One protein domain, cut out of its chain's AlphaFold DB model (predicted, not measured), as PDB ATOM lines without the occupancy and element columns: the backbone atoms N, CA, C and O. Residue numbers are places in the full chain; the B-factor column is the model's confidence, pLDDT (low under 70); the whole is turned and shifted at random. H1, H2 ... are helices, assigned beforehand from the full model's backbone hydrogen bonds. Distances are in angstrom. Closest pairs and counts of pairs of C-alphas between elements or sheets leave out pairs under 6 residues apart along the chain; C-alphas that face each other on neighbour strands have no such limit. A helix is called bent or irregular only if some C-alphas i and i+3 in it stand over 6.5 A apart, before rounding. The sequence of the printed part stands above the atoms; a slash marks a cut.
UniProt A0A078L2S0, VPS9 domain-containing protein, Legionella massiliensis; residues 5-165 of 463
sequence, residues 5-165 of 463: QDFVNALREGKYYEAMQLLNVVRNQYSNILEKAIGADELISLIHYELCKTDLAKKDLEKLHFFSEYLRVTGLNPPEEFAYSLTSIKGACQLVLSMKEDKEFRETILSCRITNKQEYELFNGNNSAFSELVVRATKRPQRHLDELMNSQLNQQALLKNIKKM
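AT A GLANCE: This is residues 5 to 165 of the 463 residues of the protein "VPS9 domain-containing protein" of Legionella massiliensis (UniProt A0A078L2S0). The longest helix, H6, runs through the middle of an elongated all-helix domain, with H5 folded back side by side with it in a hairpin and H4 slanting across its other side. H1, H2 and H3 follow one another along one face of this row, H9 and H10 lie over the opposite face, H11 closes the row beyond H5, H8 lies beyond H4, and H7 packs on H9. The printed part has 161 residues with eleven named helices, H1 to H11 in chain order, and no named strand. It is compact, with a radius of gyration of the C-alphas of 16.4 A, and spans 51 by 33 by 22 A.

IN THESE COORDINATES: H6 covers residues 80 to 100, 30.1 A from C-alpha 80 at (144.733, 117.302, 202.416) to C-alpha 100 at (150.022, 88.720, 194.703). H5, residues 58 to 74, measures 24.4 A, and H4, residues 40 to 52, 18.2 A. H1 is residues 5 to 12, beginning at C-alpha 5 at (147.374, 93.770, 209.031); H2 is 16 to 19. H3, residues 22 to 34, measures 18.1 A and is irregular: C-alphas 29 and 32 are 7.2 A apart. H7 is residues 105 to 111, H8 117 to 123, H9 129 to 139 at 15.6 A, H10 143 to 150, and H11 155 to 164 at 14.5 A.

HOW THE PARTS SIT: H5 and H6 are the hubs, touching four helices each. They form a helical hairpin at a shallow tilt of 28 degrees, opposite ways, with closest C-alphas Leu 64 and Lys 90 at 6.4 A. H4 touches H6 at a steep tilt of 49 degrees, the same way, closest at His 48 and Ala 92, 5.7 A. H3 touches H4, closest at Val 26 and Ile 47, 6.4 A. H1 touches H2, closest at Phe 7 and Ala 19, 4.7 A, and H5, closest at Arg 12 and Asp 60, 6.6 A. H9 touches H6 with residues 95 to 99 of H6 alone, about perpendicular at 85 degrees, closest at Met 99 and Ala 137, 5.0 A. H7 touches H9, closest at Thr 108 and Ala 129, 6.1 A. H8 and H3 only just touch, with 3 pairs of C-alphas within 8 A, closest at Ile 33 and Lys 117, 5.5 A. H10 and H5 only just touch, with 3 such pairs, closest at His 65 and Met 149, 6.5 A. H11 touches H5, closest at Tyr 70 and Leu 158, 6.7 A. Every O i to N i+4 pair is within hydrogen-bond range in H1 and H4 to H11, and 7 of 9 are in H3; H2 is too short for such a pair.

THE WHOLE: The C-alphas farthest apart, those of Gln 118 and Gln 156, are 51.7 A apart. The printed part has no cut, and the ten links between the helices are tight. The mean pLDDT of the printed part is 94.3, and no printed residue is under 70.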
ATOM      1  N   GLN A   5     148.533  94.654 208.897       98.31
ATOM      2  CA  GLN A   5     147.374  93.770 209.031       98.31
ATOM      3  C   GLN A   5     146.231  94.458 209.792       98.31
ATOM      4  O   GLN A   5     145.062  94.276 209.449       98.31
ATOM      5  N   ASP A   6     146.552  95.307 210.768       98.06
ATOM      6  CA  ASP A   6     145.547  96.095 211.484       98.06
ATOM      7  C   ASP A   6     144.839  97.087 210.557       98.06
ATOM      8  O   ASP A   6     143.639  97.304 210.697       98.06
ATOM      9  N   PHE A   7     145.545  97.626 209.559       97.69
ATOM     10  CA  PHE A   7     144.934  98.425 208.498       97.69
ATOM     11  C   PHE A   7     143.867  97.627 207.734       97.69
ATOM     12  O   PHE A   7     142.742  98.101 207.554       97.69
ATOM     13  N   VAL A   8     144.193  96.399 207.318       98.31
ATOM     14  CA  VAL A   8     143.252  95.530 206.598       98.31
ATOM     15  C   VAL A   8     142.036  95.215 207.479       98.31
ATOM     16  O   VAL A   8     140.892  95.287 207.022       98.31
ATOM     17  N   ASN A   9     142.258  94.942 208.767       98.38
ATOM     18  CA  ASN A   9     141.188  94.702 209.736       98.38
ATOM     19  C   ASN A   9     140.306  95.948 209.934       98.38
ATOM     20  O   ASN A   9     139.079  95.855 209.857       98.38
ATOM     21  N   ALA A  10     140.911  97.130 210.082       98.00
ATOM     22  CA  ALA A  10     140.204  98.400 210.212       98.00
ATOM     23  C   ALA A  10     139.319  98.689 208.987       98.00
ATOM     24  O   ALA A  10     138.152  99.061 209.145       98.00
ATOM     25  N   LEU A  11     139.812  98.441 207.766       97.12
ATOM     26  CA  LEU A  11     138.995  98.539 206.551       97.12
ATOM     27  C   LEU A  11     137.800  97.588 206.587       97.12
ATOM     28  O   LEU A  11     136.666  97.993 206.311       97.12
ATOM     29  N   ARG A  12     138.024  96.324 206.955       97.56
ATOM     30  CA  ARG A  12     136.961  95.312 207.036       97.56
ATOM     31  C   ARG A  12     135.889  95.678 208.057       97.56
ATOM     32  O   ARG A  12     134.720  95.376 207.820       97.56
ATOM     33  N   GLU A  13     136.260  96.381 209.116       97.75
ATOM     34  CA  GLU A  13     135.364  96.869 210.168       97.75
ATOM     35  C   GLU A  13     134.724  98.235 209.867       97.75
ATOM     36  O   GLU A  13     133.958  98.749 210.688       97.75
ATOM     37  N   GLY A  14     135.022  98.841 208.712       96.56
ATOM     38  CA  GLY A  14     134.521 100.164 208.337       96.56
ATOM     39  C   GLY A  14     135.140 101.307 209.145       96.56
ATOM     40  O   GLY A  14     134.551 102.384 209.216       96.56
ATOM     41  N   LYS A  15     136.306 101.092 209.768       97.50
ATOM     42  CA  LYS A  15     137.105 102.079 210.512       97.50
ATOM     43  C   LYS A  15     138.092 102.801 209.578       97.50
ATOM     44  O   LYS A  15     139.303 102.747 209.756       97.50
ATOM     45  N   TYR A  16     137.566 103.479 208.559       96.88
ATOM     46  CA  TYR A  16     138.356 104.150 207.521       96.88
ATOM     47  C   TYR A  16     139.374 105.159 208.064       96.88
ATOM     48  O   TYR A  16     140.471 105.236 207.529       96.88
ATOM     49  N   TYR A  17     139.051 105.899 209.130       93.75
ATOM     50  CA  TYR A  17     139.983 106.881 209.697       93.75
ATOM     51  C   TYR A  17     141.219 106.217 210.316       93.75
ATOM     52  O   TYR A  17     142.344 106.658 210.098       93.75
ATOM     53  N   GLU A  18     141.013 105.111 211.034       96.44
ATOM     54  CA  GLU A  18     142.101 104.290 211.570       96.44
ATOM     55  C   GLU A  18     142.919 103.665 210.434       96.44
ATOM     56  O   GLU A  18     144.144 103.707 210.464       96.44
ATOM     57  N   ALA A  19     142.255 103.185 209.378       97.19
ATOM     58  CA  ALA A  19     142.932 102.646 208.203       97.19
ATOM     59  C   ALA A  19     143.848 103.680 207.508       97.19
ATOM     60  O   ALA A  19     144.911 103.323 207.003       97.19
ATOM     61  N   MET A  20     143.498 104.972 207.511       96.50
ATOM     62  CA  MET A  20     144.355 106.012 206.919       96.50
ATOM     63  C   MET A  20     145.670 106.237 207.683       96.50
ATOM     64  O   MET A  20     146.568 106.891 207.162       96.50
ATOM     65  N   GLN A  21     145.845 105.640 208.867       96.06
ATOM     66  CA  GLN A  21     147.096 105.714 209.629       96.06
ATOM     67  C   GLN A  21     148.206 104.793 209.090       96.06
ATOM     68  O   GLN A  21     149.294 104.769 209.662       96.06
ATOM     69  N   LEU A  22     147.976 104.042 208.000       97.88
ATOM     70  CA  LEU A  22     148.953 103.071 207.482       97.88
ATOM     71  C   LEU A  22     150.293 103.728 207.151       97.88
ATOM     72  O   LEU A  22     151.339 103.194 207.512       97.88
ATOM     73  N   LEU A  23     150.264 104.914 206.536       96.19
ATOM     74  CA  LEU A  23     151.472 105.677 206.215       96.19
ATOM     75  C   LEU A  23     152.289 105.988 207.476       96.19
ATOM     76  O   LEU A  23     153.508 105.849 207.461       96.19
ATOM     77  N   ASN A  24     151.627 106.374 208.570       95.31
ATOM     78  CA  ASN A  24     152.288 106.708 209.832       95.31
ATOM     79  C   ASN A  24     152.855 105.465 210.523       95.31
ATOM     80  O   ASN A  24     153.975 105.512 211.023       95.31
ATOM     81  N   VAL A  25     152.122 104.346 210.509       96.75
ATOM     82  CA  VAL A  25     152.605 103.072 211.064       96.75
ATOM     83  C   VAL A  25     153.872 102.618 210.346       96.75
ATOM     84  O   VAL A  25     154.882 102.378 211.001       96.75
ATOM     85  N   VAL A  26     153.860 102.594 209.010       97.69
ATOM     86  CA  VAL A  26     155.040 102.211 208.221       97.69
ATOM     87  C   VAL A  26     156.183 103.207 208.435       97.69
ATOM     88  O   VAL A  26     157.318 102.797 208.670       97.69
ATOM     89  N   ARG A  27     155.906 104.518 208.441       95.94
ATOM     90  CA  ARG A  27     156.938 105.535 208.694       95.94
ATOM     91  C   ARG A  27     157.629 105.329 210.042       95.94
ATOM     92  O   ARG A  27     158.854 105.369 210.104       95.94
ATOM     93  N   ASN A  28     156.859 105.088 211.098       95.25
ATOM     94  CA  ASN A  28     157.384 104.892 212.450       95.25
ATOM     95  C   ASN A  28     158.125 103.559 212.600       95.25
ATOM     96  O   ASN A  28     159.118 103.489 213.316       95.25
ATOM     97  N   GLN A  29     157.672 102.510 211.912       96.12
ATOM     98  CA  GLN A  29     158.334 101.206 211.922       96.12
ATOM     99  C   GLN A  29     159.750 101.277 211.328       96.12
ATOM    100  O   GLN A  29     160.654 100.603 211.818       96.12
ATOM    101  N   TYR A  30     159.952 102.100 210.295       97.12
ATOM    102  CA  TYR A  30     161.211 102.165 209.545       97.12
ATOM    103  C   TYR A  30     162.093 103.384 209.861       97.12
ATOM    104  O   TYR A  30     163.247 103.416 209.434       97.12
ATOM    105  N   SER A  31     161.614 104.364 210.634       94.25
ATOM    106  CA  SER A  31     162.381 105.579 210.959       94.25
ATOM    107  C   SER A  31     163.693 105.275 211.690       94.25
ATOM    108  O   SER A  31     164.727 105.856 211.367       94.25
ATOM    109  N   ASN A  32     163.671 104.309 212.614       91.81
ATOM    110  CA  ASN A  32     164.854 103.882 213.366       91.81
ATOM    111  C   ASN A  32     165.853 103.088 212.513       91.81
ATOM    112  O   ASN A  32     167.034 103.065 212.827       91.81
ATOM    113  N   ILE A  33     165.388 102.433 211.445       95.25
ATOM    114  CA  ILE A  33     166.252 101.657 210.544       95.25
ATOM    115  C   ILE A  33     167.020 102.588 209.600       95.25
ATOM    116  O   ILE A  33     168.167 102.315 209.257       95.25
ATOM    117  N   LEU A  34     166.378 103.672 209.157       91.12
ATOM    118  CA  LEU A  34     166.932 104.562 208.137       91.12
ATOM    119  C   LEU A  34     167.775 105.703 208.704       91.12
ATOM    120  O   LEU A  34     168.558 106.285 207.954       91.12
ATOM    121  N   GLU A  35     167.609 106.035 209.989       91.44
ATOM    122  CA  GLU A  35     168.314 107.134 210.676       91.44
ATOM    123  C   GLU A  35     168.149 108.501 209.971       91.44
ATOM    124  O   GLU A  35     168.886 109.458 210.211       91.44
ATOM    125  N   LYS A  36     167.153 108.616 209.087       88.12
ATOM    126  CA  LYS A  36     166.839 109.809 208.298       88.12
ATOM    127  C   LYS A  36     165.332 109.938 208.095       88.12
ATOM    128  O   LYS A  36     164.567 109.002 208.325       88.12
ATOM    129  N   ALA A  37     164.907 111.114 207.640       84.94
ATOM    130  CA  ALA A  37     163.529 111.309 207.210       84.94
ATOM    131  C   ALA A  37     163.244 110.437 205.977       84.94
ATOM    132  O   ALA A  37     164.017 110.454 205.021       84.94
ATOM    133  N   ILE A  38     162.138 109.691 206.017       90.12
ATOM    134  CA  ILE A  38     161.714 108.802 204.931       90.12
ATOM    135  C   ILE A  38     161.046 109.645 203.844       90.12
ATOM    136  O   ILE A  38     160.020 110.283 204.104       90.12
ATOM    137  N   GLY A  39     161.625 109.652 202.643       87.44
ATOM    138  CA  GLY A  39     161.030 110.291 201.470       87.44
ATOM    139  C   GLY A  39     159.766 109.559 201.010       87.44
ATOM    140  O   GLY A  39     159.532 108.409 201.382       87.44
ATOM    141  N   ALA A  40     158.920 110.191 200.195       85.25
ATOM    142  CA  ALA A  40     157.664 109.537 199.821       85.25
ATOM    143  C   ALA A  40     157.851 108.304 198.916       85.25
ATOM    144  O   ALA A  40     157.130 107.328 199.102       85.25
ATOM    145  N   ASP A  41     158.835 108.295 198.010       85.12
ATOM    146  CA  ASP A  41     159.134 107.118 197.173       85.12
ATOM    147  C   ASP A  41     159.574 105.914 198.025       85.12
ATOM    148  O   ASP A  41     159.131 104.778 197.818       85.12
ATOM    149  N   GLU A  42     160.394 106.186 199.045       91.69
ATOM    150  CA  GLU A  42     160.831 105.204 200.040       91.69
ATOM    151  C   GLU A  42     159.625 104.689 200.841       91.69
ATOM    152  O   GLU A  42     159.433 103.481 200.985       91.69
ATOM    153  N   LEU A  43     158.768 105.601 201.315       94.94
ATOM    154  CA  LEU A  43     157.581 105.271 202.102       94.94
ATOM    155  C   LEU A  43     156.588 104.411 201.310       94.94
ATOM    156  O   LEU A  43     156.058 103.444 201.849       94.94
ATOM    157  N   ILE A  44     156.345 104.725 200.040       94.00
ATOM    158  CA  ILE A  44     155.429 103.959 199.185       94.00
ATOM    159  C   ILE A  44     155.955 102.550 198.930       94.00
ATOM    160  O   ILE A  44     155.194 101.588 199.041       94.00
ATOM    161  N   SER A  45     157.252 102.407 198.662       94.50
ATOM    162  CA  SER A  45     157.884 101.095 198.485       94.50
ATOM    163  C   SER A  45     157.772 100.242 199.754       94.50
ATOM    164  O   SER A  45     157.403  99.068 199.684       94.50
ATOM    165  N   LEU A  46     157.983 100.852 200.927       97.88
ATOM    166  CA  LEU A  46     157.792 100.198 202.226       97.88
ATOM    167  C   LEU A  46     156.321  99.828 202.486       97.88
ATOM    168  O   LEU A  46     156.049  98.747 203.005       97.88
ATOM    169  N   ILE A  47     155.361 100.668 202.084       98.19
ATOM    170  CA  ILE A  47     153.925 100.357 202.186       98.19
ATOM    171  C   ILE A  47     153.563  99.160 201.306       98.19
ATOM    172  O   ILE A  47     152.856  98.268 201.776       98.19
ATOM    173  N   HIS A  48     154.051  99.099 200.061       98.06
ATOM    174  CA  HIS A  48     153.844  97.928 199.204       98.06
ATOM    175  C   HIS A  48     154.370  96.663 199.879       98.06
ATOM    176  O   HIS A  48     153.665  95.655 199.938       98.06
ATOM    177  N   TYR A  49     155.586  96.728 200.422       98.31
ATOM    178  CA  TYR A  49     156.222  95.600 201.088       98.31
ATOM    179  C   TYR A  49     155.439  95.128 202.316       98.31
ATOM    180  O   TYR A  49     155.159  93.935 202.437       98.31
ATOM    181  N   GLU A  50     155.010  96.041 203.188       98.50
ATOM    182  CA  GLU A  50     154.208  95.686 204.362       98.50
ATOM    183  C   GLU A  50     152.834  95.125 203.982       98.50
ATOM    184  O   GLU A  50     152.410  94.101 204.519       98.50
ATOM    185  N   LEU A  51     152.154  95.714 202.995       98.56
ATOM    186  CA  LEU A  51     150.873  95.202 202.510       98.56
ATOM    187  C   LEU A  51     150.997  93.818 201.855       98.56
ATOM    188  O   LEU A  51     150.072  93.010 201.980       98.56
ATOM    189  N   CYS A  52     152.123  93.499 201.210       98.44
ATOM    190  CA  CYS A  52     152.371  92.163 200.657       98.44
ATOM    191  C   CYS A  52     152.354  91.066 201.734       98.44
ATOM    192  O   CYS A  52     151.958  89.938 201.440       98.44
ATOM    193  N   LYS A  53     152.716  91.388 202.981       97.94
ATOM    194  CA  LYS A  53     152.726  90.441 204.112       97.94
ATOM    195  C   LYS A  53     151.346  90.193 204.725       97.94
ATOM    196  O   LYS A  53     151.197  89.304 205.558       97.94
ATOM    197  N   THR A  54     150.346  90.982 204.343       98.44
ATOM    198  CA  THR A  54     148.986  90.890 204.891       98.44
ATOM    199  C   THR A  54     148.118  89.913 204.106       98.44
ATOM    200  O   THR A  54     148.436  89.515 202.980       98.44
ATOM    201  N   ASP A  55     146.935  89.615 204.634       98.06
ATOM    202  CA  ASP A  55     145.885  88.892 203.916       98.06
ATOM    203  C   ASP A  55     145.007  89.788 203.006       98.06
ATOM    204  O   ASP A  55     143.909  89.379 202.630       98.06
ATOM    205  N   LEU A  56     145.482  90.991 202.628       98.38
ATOM    206  CA  LEU A  56     144.774  91.928 201.741       98.38
ATOM    207  C   LEU A  56     144.203  91.220 200.504       98.38
ATOM    208  O   LEU A  56     144.948  90.565 199.764       98.38
ATOM    209  N   ALA A  57     142.905  91.413 200.267       97.69
ATOM    210  CA  ALA A  57     142.151  90.807 199.179       97.69
ATOM    211  C   ALA A  57     141.388  91.855 198.351       97.69
ATOM    212  O   ALA A  57     141.174  92.991 198.770       97.69
ATOM    213  N   LYS A  58     140.892  91.448 197.174       96.56
ATOM    214  CA  LYS A  58     140.126  92.321 196.264       96.56
ATOM    215  C   LYS A  58     138.937  93.021 196.943       96.56
ATOM    216  O   LYS A  58     138.700  94.199 196.703       96.56
ATOM    217  N   LYS A  59     138.229  92.324 197.838       96.81
ATOM    218  CA  LYS A  59     137.094  92.885 198.595       96.81
ATOM    219  C   LYS A  59     137.493  94.045 199.513       96.81
ATOM    220  O   LYS A  59     136.658  94.890 199.811       96.81
ATOM    221  N   ASP A  60     138.744  94.096 199.963       97.94
ATOM    222  CA  ASP A  60     139.244  95.191 200.797       97.94
ATOM    223  C   ASP A  60     139.472  96.454 199.942       97.94
ATOM    224  O   ASP A  60     139.107  97.557 200.352       97.94
ATOM    225  N   LEU A  61     139.957  96.287 198.702       96.69
ATOM    226  CA  LEU A  61     140.054  97.378 197.723       96.69
ATOM    227  C   LEU A  61     138.669  97.925 197.336       96.69
ATOM    228  O   LEU A  61     138.503  99.137 197.218       96.69
ATOM    229  N   GLU A  62     137.654  97.064 197.211       96.44
ATOM    230  CA  GLU A  62     136.263  97.488 196.976       96.44
ATOM    231  C   GLU A  62     135.740  98.407 198.096       96.44
ATOM    232  O   GLU A  62     135.012  99.360 197.815       96.44
ATOM    233  N   LYS A  63     136.142  98.180 199.358       97.44
ATOM    234  CA  LYS A  63     135.776  99.053 200.490       97.44
ATOM    235  C   LYS A  63     136.447 100.424 200.408       97.44
ATOM    236  O   LYS A  63     135.780 101.436 200.624       97.44
ATOM    237  N   LEU A  64     137.737 100.473 200.064       96.62
ATOM    238  CA  LEU A  64     138.446 101.737 199.816       96.62
ATOM    239  C   LEU A  64     137.826 102.507 198.651       96.62
ATOM    240  O   LEU A  64     137.603 103.714 198.750       96.62
ATOM    241  N   HIS A  65     137.509 101.804 197.562       96.69
ATOM    242  CA  HIS A  65     136.848 102.384 196.404       96.69
ATOM    243  C   HIS A  65     135.480 102.969 196.785       96.69
ATOM    244  O   HIS A  65     135.252 104.159 196.555       96.69
ATOM    245  N   PHE A  66     134.627 102.190 197.465       97.50
ATOM    246  CA  PHE A  66     133.347 102.659 198.007       97.50
ATOM    247  C   PHE A  66     133.506 103.939 198.833       97.50
ATOM    248  O   PHE A  66     132.758 104.895 198.634       97.50
ATOM    249  N   PHE A  67     134.476 103.964 199.746       97.75
ATOM    250  CA  PHE A  67     134.687 105.108 200.622       97.75
ATOM    251  C   PHE A  67     135.140 106.351 199.848       97.75
ATOM    252  O   PHE A  67     134.581 107.428 200.046       97.75
ATOM    253  N   SER A  68     136.078 106.192 198.907       96.62
ATOM    254  CA  SER A  68     136.524 107.291 198.040       96.62
ATOM    255  C   SER A  68     135.384 107.864 197.190       96.62
ATOM    256  O   SER A  68     135.225 109.081 197.106       96.62
ATOM    257  N   GLU A  69     134.528 107.002 196.636       96.69
ATOM    258  CA  GLU A  69     133.368 107.430 195.854       96.69
ATOM    259  C   GLU A  69     132.287 108.076 196.724       96.69
ATOM    260  O   GLU A  69     131.633 109.019 196.285       96.69
ATOM    261  N   TYR A  70     132.114 107.620 197.969       97.19
ATOM    262  CA  TYR A  70     131.199 108.260 198.910       97.19
ATOM    263  C   TYR A  70     131.604 109.710 199.184       97.19
ATOM    264  O   TYR A  70     130.761 110.601 199.082       97.19
ATOM    265  N   LEU A  71     132.884 109.960 199.481       96.00
ATOM    266  CA  LEU A  71     133.392 111.317 199.709       96.00
ATOM    267  C   LEU A  71     133.187 112.194 198.466       96.00
ATOM    268  O   LEU A  71     132.609 113.276 198.560       96.00
ATOM    269  N   ARG A  72     133.535 111.668 197.284       95.06
ATOM    270  CA  ARG A  72     133.367 112.361 195.999       95.06
ATOM    271  C   ARG A  72     131.909 112.733 195.711       95.06
ATOM    272  O   ARG A  72     131.632 113.868 195.342       95.06
ATOM    273  N   VAL A  73     130.971 111.792 195.855       93.00
ATOM    274  CA  VAL A  73     129.544 112.020 195.551       93.00
ATOM    275  C   VAL A  73     128.881 112.941 196.571       93.00
ATOM    276  O   VAL A  73     127.976 113.688 196.212       93.00
ATOM    277  N   THR A  74     129.313 112.899 197.831       92.50
ATOM    278  CA  THR A  74     128.765 113.772 198.883       92.50
ATOM    279  C   THR A  74     129.392 115.163 198.904       92.50
ATOM    280  O   THR A  74     128.891 116.028 199.616       92.50
ATOM    281  N   GLY A  75     130.462 115.392 198.134       92.38
ATOM    282  CA  GLY A  75     131.206 116.652 198.153       92.38
ATOM    283  C   GLY A  75     131.962 116.886 199.464       92.38
ATOM    284  O   GLY A  75     132.329 118.019 199.765       92.38
ATOM    285  N   LEU A  76     132.178 115.833 200.259       92.31
ATOM    286  CA  LEU A  76     133.012 115.909 201.451       92.31
ATOM    287  C   LEU A  76     134.473 115.928 201.006       92.31
ATOM    288  O   LEU A  76     135.002 114.911 200.561       92.31
ATOM    289  N   ASN A  77     135.106 117.091 201.138       92.62
ATOM    290  CA  ASN A  77     136.515 117.301 200.823       92.62
ATOM    291  C   ASN A  77     137.334 117.142 202.108       92.62
ATOM    292  O   ASN A  77     137.446 118.117 202.845       92.62
ATOM    293  N   PRO A  78     137.845 115.939 202.436       91.38
ATOM    294  CA  PRO A  78     138.601 115.748 203.669       91.38
ATOM    295  C   PRO A  78     139.886 116.598 203.665       91.38
ATOM    296  O   PRO A  78     140.332 117.013 202.591       91.38
ATOM    297  N   PRO A  79     140.518 116.810 204.837       88.56
ATOM    298  CA  PRO A  79     141.815 117.476 204.919       88.56
ATOM    299  C   PRO A  79     142.844 116.867 203.957       88.56
ATOM    300  O   PRO A  79     142.820 115.659 203.698       88.56
ATOM    301  N   GLU A  80     143.767 117.690 203.455       85.81
ATOM    302  CA  GLU A  80     144.733 117.302 202.416       85.81
ATOM    303  C   GLU A  80     145.523 116.038 202.787       85.81
ATOM    304  O   GLU A  80     145.607 115.105 201.988       85.81
ATOM    305  N   GLU A  81     146.014 115.945 204.025       87.00
ATOM    306  CA  GLU A  81     146.755 114.777 204.520       87.00
ATOM    307  C   GLU A  81     145.932 113.478 204.466       87.00
ATOM    308  O   GLU A  81     146.447 112.400 204.139       87.00
ATOM    309  N   PHE A  82     144.631 113.572 204.749       92.19
ATOM    310  CA  PHE A  82     143.712 112.440 204.687       92.19
ATOM    311  C   PHE A  82     143.439 112.038 203.233       92.19
ATOM    312  O   PHE A  82     143.486 110.851 202.902       92.19
ATOM    313  N   ALA A  83     143.191 113.013 202.350       91.44
ATOM    314  CA  ALA A  83     142.995 112.778 200.917       91.44
ATOM    315  C   ALA A  83     144.232 112.129 200.269       91.44
ATOM    316  O   ALA A  83     144.113 111.173 199.489       91.44
ATOM    317  N   TYR A  84     145.418 112.612 200.642       88.44
ATOM    318  CA  TYR A  84     146.703 112.064 200.228       88.44
ATOM    319  C   TYR A  84     146.875 110.618 200.699       88.44
ATOM    320  O   TYR A  84     147.182 109.740 199.888       88.44
ATOM    321  N   SER A  85     146.612 110.344 201.981       93.81
ATOM    322  CA  SER A  85     146.709 108.991 202.545       93.81
ATOM    323  C   SER A  85     145.753 108.027 201.845       93.81
ATOM    324  O   SER A  85     146.169 106.951 201.419       93.81
ATOM    325  N   LEU A  86     144.497 108.435 201.631       95.62
ATOM    326  CA  LEU A  86     143.495 107.626 200.939       95.62
ATOM    327  C   LEU A  86     143.931 107.265 199.521       95.62
ATOM    328  O   LEU A  86     143.857 106.099 199.139       95.62
ATOM    329  N   THR A  87     144.411 108.243 198.753       92.25
ATOM    330  CA  THR A  87     144.879 108.015 197.380       92.25
ATOM    331  C   THR A  87     146.089 107.083 197.360       92.25
ATOM    332  O   THR A  87     146.087 106.092 196.629       92.25
ATOM    333  N   SER A  88     147.089 107.365 198.200       93.25
ATOM    334  CA  SER A  88     148.334 106.593 198.292       93.25
ATOM    335  C   SER A  88     148.064 105.129 198.634       93.25
ATOM    336  O   SER A  88     148.547 104.222 197.961       93.25
ATOM    337  N   ILE A  89     147.233 104.893 199.654       96.31
ATOM    338  CA  ILE A  89     146.872 103.550 200.118       96.31
ATOM    339  C   ILE A  89     146.058 102.811 199.059       96.31
ATOM    340  O   ILE A  89     146.339 101.649 198.778       96.31
ATOM    341  N   LYS A  90     145.059 103.465 198.454       95.19
ATOM    342  CA  LYS A  90     144.221 102.862 197.408       95.19
ATOM    343  C   LYS A  90     145.082 102.380 196.238       95.19
ATOM    344  O   LYS A  90     144.911 101.256 195.769       95.19
ATOM    345  N   GLY A  91     146.050 103.201 195.843       93.50
ATOM    346  CA  GLY A  91     147.063 102.870 194.858       93.50
ATOM    347  C   GLY A  91     147.958 101.694 195.221       93.50
ATOM    348  O   GLY A  91     148.108 100.750 194.445       93.50
ATOM    349  N   ALA A  92     148.499 101.727 196.436       96.31
ATOM    350  CA  ALA A  92     149.345 100.662 196.948       96.31
ATOM    351  C   ALA A  92     148.600  99.323 197.023       96.31
ATOM    352  O   ALA A  92     149.132  98.293 196.614       96.31
ATOM    353  N   CYS A  93     147.343  99.326 197.476       97.38
ATOM    354  CA  CYS A  93     146.503  98.133 197.507       97.38
ATOM    355  C   CYS A  93     146.282  97.544 196.109       97.38
ATOM    356  O   CYS A  93     146.353  96.326 195.957       97.38
ATOM    357  N   GLN A  94     146.033  98.381 195.097       95.81
ATOM    358  CA  GLN A  94     145.881  97.920 193.715       95.81
ATOM    359  C   GLN A  94     147.149  97.210 193.225       95.81
ATOM    360  O   GLN A  94     147.075  96.070 192.760       95.81
ATOM    361  N   LEU A  95     148.311  97.849 193.373       96.00
ATOM    362  CA  LEU A  95     149.572  97.271 192.919       96.00
ATOM    363  C   LEU A  95     149.909  95.977 193.672       96.00
ATOM    364  O   LEU A  95     150.269  94.983 193.046       96.00
ATOM    365  N   VAL A  96     149.720  95.948 194.993       97.75
ATOM    366  CA  VAL A  96     149.971  94.759 195.822       97.75
ATOM    367  C   VAL A  96     149.068  93.593 195.431       97.75
ATOM    368  O   VAL A  96     149.527  92.453 195.400       97.75
ATOM    369  N   LEU A  97     147.800  93.844 195.096       97.38
ATOM    370  CA  LEU A  97     146.921  92.788 194.587       97.38
ATOM    371  C   LEU A  97     147.443  92.212 193.267       97.38
ATOM    372  O   LEU A  97     147.416  90.997 193.104       97.38
ATOM    373  N   SER A  98     147.995  93.042 192.378       95.94
ATOM    374  CA  SER A  98     148.647  92.555 191.155       95.94
ATOM    375  C   SER A  98     149.947  91.790 191.435       95.94
ATOM    376  O   SER A  98     150.193  90.750 190.821       95.94
ATOM    377  N   MET A  99     150.754  92.236 192.405       96.94
ATOM    378  CA  MET A  99     151.955  91.512 192.848       96.94
ATOM    379  C   MET A  99     151.601  90.126 193.395       96.94
ATOM    380  O   MET A  99     152.300  89.163 193.100       96.94
ATOM    381  N   LYS A 100     150.499  89.998 194.144       97.56
ATOM    382  CA  LYS A 100     150.022  88.720 194.703       97.56
ATOM    383  C   LYS A 100     149.618  87.690 193.645       97.56
ATOM    384  O   LYS A 100     149.558  86.503 193.958       97.56
ATOM    385  N   GLU A 101     149.355  88.116 192.413       96.25
ATOM    386  CA  GLU A 101     149.114  87.221 191.277       96.25
ATOM    387  C   GLU A 101     150.424  86.708 190.649       96.25
ATOM    388  O   GLU A 101     150.396  85.916 189.702       96.25
ATOM    389  N   ASP A 102     151.594  87.191 191.083       97.12
ATOM    390  CA  ASP A 102     152.885  86.734 190.574       97.12
ATOM    391  C   ASP A 102     153.229  85.324 191.068       97.12
ATOM    392  O   ASP A 102     152.997  84.971 192.223       97.12
ATOM    393  N   LYS A 103     153.772  84.493 190.168       97.44
ATOM    394  CA  LYS A 103     154.114  83.097 190.475       97.44
ATOM    395  C   LYS A 103     155.241  83.019 191.504       97.44
ATOM    396  O   LYS A 103     155.241  82.115 192.333       97.44
ATOM    397  N   GLU A 104     156.149  83.990 191.474       97.56
ATOM    398  CA  GLU A 104     157.296  84.103 192.377       97.56
ATOM    399  C   GLU A 104     156.984  84.984 193.593       97.56
ATOM    400  O   GLU A 104     157.863  85.226 194.418       97.56
ATOM    401  N   PHE A 105     155.741  85.465 193.738       97.94
ATOM    402  CA  PHE A 105     155.352  86.387 194.806       97.94
ATOM    403  C   PHE A 105     155.771  85.881 196.189       97.94
ATOM    404  O   PHE A 105     156.454  86.579 196.934       97.94
ATOM    405  N   ARG A 106     155.377  84.648 196.535       97.12
ATOM    406  CA  ARG A 106     155.635  84.093 197.871       97.12
ATOM    407  C   ARG A 106     157.125  83.946 198.145       97.12
ATOM    408  O   ARG A 106     157.568  84.306 199.227       97.12
ATOM    409  N   GLU A 107     157.874  83.429 197.176       97.56
ATOM    410  CA  GLU A 107     159.322  83.259 197.290       97.56
ATOM    411  C   GLU A 107     160.020  84.612 197.457       97.56
ATOM    412  O   GLU A 107     160.787  84.801 198.399       97.56
ATOM    413  N   THR A 108     159.649  85.592 196.629       97.31
ATOM    414  CA  THR A 108     160.188  86.954 196.685       97.31
ATOM    415  C   THR A 108     159.952  87.583 198.055       97.31
ATOM    416  O   THR A 108     160.903  88.027 198.697       97.31
ATOM    417  N   ILE A 109     158.710  87.578 198.553       97.50
ATOM    418  CA  ILE A 109     158.375  88.207 199.839       97.50
ATOM    419  C   ILE A 109     159.039  87.490 201.018       97.50
ATOM    420  O   ILE A 109     159.480  88.163 201.943       97.50
ATOM    421  N   LEU A 110     159.153  86.159 200.989       95.75
ATOM    422  CA  LEU A 110     159.837  85.401 202.045       95.75
ATOM    423  C   LEU A 110     161.357  85.616 202.044       95.75
ATOM    424  O   LEU A 110     161.976  85.542 203.103       95.75
ATOM    425  N   SER A 111     161.952  85.881 200.877       95.44
ATOM    426  CA  SER A 111     163.383  86.188 200.753       95.44
ATOM    427  C   SER A 111     163.733  87.622 201.168       95.44
ATOM    428  O   SER A 111     164.876  87.901 201.526       95.44
ATOM    429  N   CYS A 112     162.756  88.533 201.145       95.31
ATOM    430  CA  CYS A 112     162.951  89.926 201.522       95.31
ATOM    431  C   CYS A 112     162.804  90.100 203.035       95.31
ATOM    432  O   CYS A 112     161.780  89.757 203.626       95.31
ATOM    433  N   ARG A 113     163.810  90.705 203.666       95.81
ATOM    434  CA  ARG A 113     163.775  91.103 205.074       95.81
ATOM    435  C   ARG A 113     164.356  92.502 205.200       95.81
ATOM    436  O   ARG A 113     165.273  92.840 204.467       95.81
ATOM    437  N   ILE A 114     163.786  93.309 206.094       97.44
ATOM    438  CA  ILE A 114     164.283  94.650 206.407       97.44
ATOM    439  C   ILE A 114     164.303  94.792 207.928       97.44
ATOM    440  O   ILE A 114     163.275  95.034 208.555       97.44
ATOM    441  N   THR A 115     165.465  94.577 208.527       97.12
ATOM    442  CA  THR A 115     165.718  94.716 209.971       97.12
ATOM    443  C   THR A 115     166.838  95.690 210.288       97.12
ATOM    444  O   THR A 115     167.008  96.072 211.442       97.12
ATOM    445  N   ASN A 116     167.600  96.099 209.280       97.62
ATOM    446  CA  ASN A 116     168.698  97.042 209.398       97.62
ATOM    447  C   ASN A 116     168.856  97.826 208.085       97.62
ATOM    448  O   ASN A 116     168.211  97.528 207.075       97.62
ATOM    449  N   LYS A 117     169.712  98.848 208.117       96.81
ATOM    450  CA  LYS A 117     169.938  99.758 206.993       96.81
ATOM    451  C   LYS A 117     170.486  99.055 205.745       96.81
ATOM    452  O   LYS A 117     170.031  99.346 204.647       96.81
ATOM    453  N   GLN A 118     171.401  98.098 205.909       96.75
ATOM    454  CA  GLN A 118     171.998  97.363 204.787       96.75
ATOM    455  C   GLN A 118     170.948  96.521 204.042       96.75
ATOM    456  O   GLN A 118     170.891  96.518 202.815       96.75
ATOM    457  N   GLU A 119     170.078  95.835 204.785       97.19
ATOM    458  CA  GLU A 119     168.948  95.090 204.221       97.19
ATOM    459  C   GLU A 119     167.960  96.010 203.492       97.19
ATOM    460  O   GLU A 119     167.460  95.659 202.422       97.19
ATOM    461  N   TYR A 120     167.713  97.207 204.029       96.38
ATOM    462  CA  TYR A 120     166.905  98.211 203.343       96.38
ATOM    463  C   TYR A 120     167.541  98.677 202.025       96.38
ATOM    464  O   TYR A 120     166.846  98.784 201.018       96.38
ATOM    465  N   GLU A 121     168.847  98.948 202.005       93.88
ATOM    466  CA  GLU A 121     169.555  99.379 200.793       93.88
ATOM    467  C   GLU A 121     169.495  98.308 199.696       93.88
ATOM    468  O   GLU A 121     169.253  98.628 198.532       93.88
ATOM    469  N   LEU A 122     169.617  97.030 200.073       94.25
ATOM    470  CA  LEU A 122     169.413  95.902 199.161       94.25
ATOM    471  C   LEU A 122     167.967  95.826 198.660       94.25
ATOM    472  O   LEU A 122     167.749  95.620 197.468       94.25
ATOM    473  N   PHE A 123     166.984  96.019 199.543       95.56
ATOM    474  CA  PHE A 123     165.564  96.060 199.185       95.56
ATOM    475  C   PHE A 123     165.246  97.196 198.198       95.56
ATOM    476  O   PHE A 123     164.535  96.975 197.218       95.56
ATOM    477  N   ASN A 124     165.800  98.388 198.427       91.06
ATOM    478  CA  ASN A 124     165.525  99.596 197.648       91.06
ATOM    479  C   ASN A 124     166.334  99.681 196.338       91.06
ATOM    480  O   ASN A 124     166.162 100.615 195.559       91.06
ATOM    481  N   GLY A 125     167.234  98.727 196.081       88.56
ATOM    482  CA  GLY A 125     168.000  98.670 194.840       88.56
ATOM    483  C   GLY A 125     167.116  98.402 193.615       88.56
ATOM    484  O   GLY A 125     166.178  97.605 193.667       88.56
ATOM    485  N   ASN A 126     167.458  99.004 192.471       86.12
ATOM    486  CA  ASN A 126     166.712  98.843 191.210       86.12
ATOM    487  C   ASN A 126     166.641  97.388 190.708       86.12
ATOM    488  O   ASN A 126     165.708  97.037 189.992       86.12
ATOM    489  N   ASN A 127     167.607  96.552 191.100       89.88
ATOM    490  CA  ASN A 127     167.699  95.137 190.727       89.88
ATOM    491  C   ASN A 127     167.378  94.204 191.908       89.88
ATOM    492  O   ASN A 127     167.809  93.053 191.928       89.88
ATOM    493  N   SER A 128     166.706  94.706 192.948       95.44
ATOM    494  CA  SER A 128     166.263  93.852 194.047       95.44
ATOM    495  C   SER A 128     165.121  92.946 193.580       95.44
ATOM    496  O   SER A 128     164.319  93.332 192.726       95.44
ATOM    497  N   ALA A 129     165.000  91.757 194.174       95.69
ATOM    498  CA  ALA A 129     163.905  90.838 193.855       95.69
ATOM    499  C   ALA A 129     162.528  91.502 194.055       95.69
ATOM    500  O   ALA A 129     161.597  91.285 193.277       95.69
ATOM    501  N   PHE A 130     162.407  92.373 195.064       96.56
ATOM    502  CA  PHE A 130     161.191  93.144 195.302       96.56
ATOM    503  C   PHE A 130     160.932  94.186 194.204       96.56
ATOM    504  O   PHE A 130     159.815  94.262 193.692       96.56
ATOM    505  N   SER A 131     161.946  94.954 193.799       94.56
ATOM    506  CA  SER A 131     161.836  95.931 192.707       94.56
ATOM    507  C   SER A 131     161.444  95.261 191.390       94.56
ATOM    508  O   SER A 131     160.551  95.742 190.690       94.56
ATOM    509  N   GLU A 132     162.027  94.106 191.073       95.25
ATOM    510  CA  GLU A 132     161.647  93.333 189.889       95.25
ATOM    511  C   GLU A 132     160.193  92.846 189.956       95.25
ATOM    512  O   GLU A 132     159.470  92.931 188.960       95.25
ATOM    513  N   LEU A 133     159.732  92.393 191.127       96.69
ATOM    514  CA  LEU A 133     158.335  92.022 191.351       96.69
ATOM    515  C   LEU A 133     157.391  93.214 191.122       96.69
ATOM    516  O   LEU A 133     156.361  93.057 190.460       96.69
ATOM    517  N   VAL A 134     157.754  94.412 191.593       95.12
ATOM    518  CA  VAL A 134     157.004  95.650 191.316       95.12
ATOM    519  C   VAL A 134     156.956  95.948 189.812       95.12
ATOM    520  O   VAL A 134     155.882  96.209 189.260       95.12
ATOM    521  N   VAL A 135     158.090  95.861 189.108       93.38
ATOM    522  CA  VAL A 135     158.161  96.086 187.650       93.38
ATOM    523  C   VAL A 135     157.306  95.074 186.883       93.38
ATOM    524  O   VAL A 135     156.640  95.429 185.910       93.38
ATOM    525  N   ARG A 136     157.279  93.808 187.307       94.94
ATOM    526  CA  ARG A 136     156.408  92.797 186.691       94.94
ATOM    527  C   ARG A 136     154.935  93.088 186.953       94.94
ATOM    528  O   ARG A 136     154.143  93.007 186.018       94.94
ATOM    529  N   ALA A 137     154.568  93.455 188.179       93.56
ATOM    530  CA  ALA A 137     153.186  93.763 188.542       93.56
ATOM    531  C   ALA A 137     152.635  94.992 187.798       93.56
ATOM    532  O   ALA A 137     151.494  94.975 187.338       93.56
ATOM    533  N   THR A 138     153.452  96.030 187.601       89.88
ATOM    534  CA  THR A 138     153.065  97.235 186.838       89.88
ATOM    535  C   THR A 138     152.894  96.980 185.339       89.88
ATOM    536  O   THR A 138     152.085  97.642 184.697       89.88
ATOM    537  N   LYS A 139     153.612  96.005 184.766       90.19
ATOM    538  CA  LYS A 139     153.489  95.622 183.345       90.19
ATOM    539  C   LYS A 139     152.310  94.690 183.055       90.19
ATOM    540  O   LYS A 139     151.979  94.473 181.889       90.19
ATOM    541  N   ARG A 140     151.700  94.088 184.078       87.81
ATOM    542  CA  ARG A 140     150.572  93.170 183.885       87.81
ATOM    543  C   ARG A 140     149.313  93.943 183.498       87.81
ATOM    544  O   ARG A 140     149.037  94.977 184.095       87.81
ATOM    545  N   PRO A 141     148.498  93.434 182.560       81.12
ATOM    546  CA  PRO A 141     147.181  94.001 182.302       81.12
ATOM    547  C   PRO A 141     146.296  93.872 183.548       81.12
ATOM    548  O   PRO A 141     145.885  92.770 183.909       81.12
ATOM    549  N   GLN A 142     145.962  94.991 184.189       83.94
ATOM    550  CA  GLN A 142     145.159  95.025 185.417       83.94
ATOM    551  C   GLN A 142     143.681  95.334 185.150       83.94
ATOM    552  O   GLN A 142     142.996  95.846 186.028       83.94
ATOM    553  N   ARG A 143     143.157  94.962 183.969       81.25
ATOM    554  CA  ARG A 143     141.823  95.373 183.478       81.25
ATOM    555  C   ARG A 143     140.727  95.322 184.541       81.25
ATOM    556  O   ARG A 143     139.990  96.277 184.692       81.25
ATOM    557  N   HIS A 144     140.652  94.247 185.322       80.81
ATOM    558  CA  HIS A 144     139.604  94.087 186.330       80.81
ATOM    559  C   HIS A 144     139.786  94.964 187.590       80.81
ATOM    560  O   HIS A 144     138.801  95.281 188.257       80.81
ATOM    561  N   LEU A 145     141.025  95.310 187.965       83.44
ATOM    562  CA  LEU A 145     141.314  96.262 189.046       83.44
ATOM    563  C   LEU A 145     141.142  97.690 188.532       83.44
ATOM    564  O   LEU A 145     140.525  98.500 189.214       83.44
ATOM    565  N   ASP A 146     141.594  97.964 187.310       82.94
ATOM    566  CA  ASP A 146     141.405  99.247 186.639       82.94
ATOM    567  C   ASP A 146     139.917  99.552 186.445       82.94
ATOM    568  O   ASP A 146     139.471 100.656 186.736       82.94
ATOM    569  N   GLU A 147     139.117  98.571 186.022       84.94
ATOM    570  CA  GLU A 147     137.660  98.686 185.917       84.94
ATOM    571  C   GLU A 147     137.028  99.014 187.269       84.94
ATOM    572  O   GLU A 147     136.222  99.937 187.352       84.94
ATOM    573  N   LEU A 148     137.416  98.314 188.342       86.62
ATOM    574  CA  LEU A 148     136.928  98.612 189.689       86.62
ATOM    575  C   LEU A 148     137.281 100.050 190.090       86.62
ATOM    576  O   LEU A 148     136.434 100.789 190.584       86.62
ATOM    577  N   MET A 149     138.526 100.451 189.861       83.94
ATOM    578  CA  MET A 149     139.076 101.727 190.305       83.94
ATOM    579  C   MET A 149     138.531 102.923 189.529       83.94
ATOM    580  O   MET A 149     138.354 103.991 190.118       83.94
ATOM    581  N   ASN A 150     138.231 102.718 188.247       84.69
ATOM    582  CA  ASN A 150     137.670 103.719 187.347       84.69
ATOM    583  C   ASN A 150     136.137 103.695 187.305       84.69
ATOM    584  O   ASN A 150     135.532 104.631 186.773       84.69
ATOM    585  N   SER A 151     135.490 102.661 187.854       90.00
ATOM    586  CA  SER A 151     134.032 102.624 187.947       90.00
ATOM    587  C   SER A 151     133.539 103.737 188.867       90.00
ATOM    588  O   SER A 151     133.992 103.883 189.992       90.00
ATOM    589  N   GLN A 152     132.613 104.563 188.391       93.62
ATOM    590  CA  GLN A 152     131.998 105.578 189.240       93.62
ATOM    591  C   GLN A 152     130.778 104.981 189.931       93.62
ATOM    592  O   GLN A 152     129.879 104.446 189.274       93.62
ATOM    593  N   LEU A 153     130.705 105.112 191.256       93.50
ATOM    594  CA  LEU A 153     129.505 104.733 191.991       93.50
ATOM    595  C   LEU A 153     128.547 105.922 192.025       93.50
ATOM    596  O   LEU A 153     128.878 107.004 192.507       93.50
ATOM    597  N   ASN A 154     127.329 105.721 191.528       92.69
ATOM    598  CA  ASN A 154     126.263 106.706 191.686       92.69
ATOM    599  C   ASN A 154     125.640 106.628 193.094       92.69
ATOM    600  O   ASN A 154     125.853 105.678 193.854       92.69
ATOM    601  N   GLN A 155     124.812 107.617 193.435       94.00
ATOM    602  CA  GLN A 155     124.167 107.704 194.749       94.00
ATOM    603  C   GLN A 155     123.349 106.447 195.102       94.00
ATOM    604  O   GLN A 155     123.372 105.994 196.247       94.00
ATOM    605  N   GLN A 156     122.661 105.836 194.131       96.00
ATOM    606  CA  GLN A 156     121.877 104.618 194.364       96.00
ATOM    607  C   GLN A 156     122.769 103.418 194.718       96.00
ATOM    608  O   GLN A 156     122.448 102.660 195.638       96.00
ATOM    609  N   ALA A 157     123.904 103.258 194.032       96.19
ATOM    610  CA  ALA A 157     124.880 102.210 194.313       96.19
ATOM    611  C   ALA A 157     125.504 102.382 195.707       96.19
ATOM    612  O   ALA A 157     125.604 101.411 196.462       96.19
ATOM    613  N   LEU A 158     125.841 103.617 196.093       96.19
ATOM    614  CA  LEU A 158     126.342 103.928 197.435       96.19
ATOM    615  C   LEU A 158     125.312 103.583 198.518       96.19
ATOM    616  O   LEU A 158     125.639 102.880 199.473       96.19
ATOM    617  N   LEU A 159     124.046 103.983 198.345       95.25
ATOM    618  CA  LEU A 159     122.966 103.641 199.278       95.25
ATOM    619  C   LEU A 159     122.761 102.128 199.393       95.25
ATOM    620  O   LEU A 159     122.529 101.614 200.489       95.25
ATOM    621  N   LYS A 160     122.868 101.395 198.279       97.06
ATOM    622  CA  LYS A 160     122.795  99.929 198.277       97.06
ATOM    623  C   LYS A 160     123.946  99.307 199.072       97.06
ATOM    624  O   LYS A 160     123.703  98.346 199.794       97.06
ATOM    625  N   ASN A 161     125.161  99.847 198.969       96.12
ATOM    626  CA  ASN A 161     126.304  99.394 199.766       96.12
ATOM    627  C   ASN A 161     126.109  99.689 201.258       96.12
ATOM    628  O   ASN A 161     126.255  98.781 202.071       96.12
ATOM    629  N   ILE A 162     125.662 100.896 201.617       96.38
ATOM    630  CA  ILE A 162     125.375 101.266 203.014       96.38
ATOM    631  C   ILE A 162     124.315 100.339 203.627       96.38
ATOM    632  O   ILE A 162     124.482  99.876 204.752       96.38
ATOM    633  N   LYS A 163     123.253 100.000 202.882       96.75
ATOM    634  CA  LYS A 163     122.200  99.072 203.339       96.75
ATOM    635  C   LYS A 163     122.693  97.639 203.575       96.75
ATOM    636  O   LYS A 163     122.042  96.901 204.305       96.75
ATOM    637  N   LYS A 164     123.798  97.235 202.942       97.25
ATOM    638  CA  LYS A 164     124.397  95.900 203.095       97.25
ATOM    639  C   LYS A 164     125.413  95.819 204.238       97.25
ATOM    640  O   LYS A 164     125.821  94.712 204.582       97.25
ATOM    641  N   MET A 165     125.848  96.953 204.792       97.50
ATOM    642  CA  MET A 165     126.821  96.974 205.884       97.50
ATOM    643  C   MET A 165     126.257  96.298 207.132       97.50
ATOM    644  O   MET A 165     125.079  96.446 207.466       97.50
TER     645      MET A 165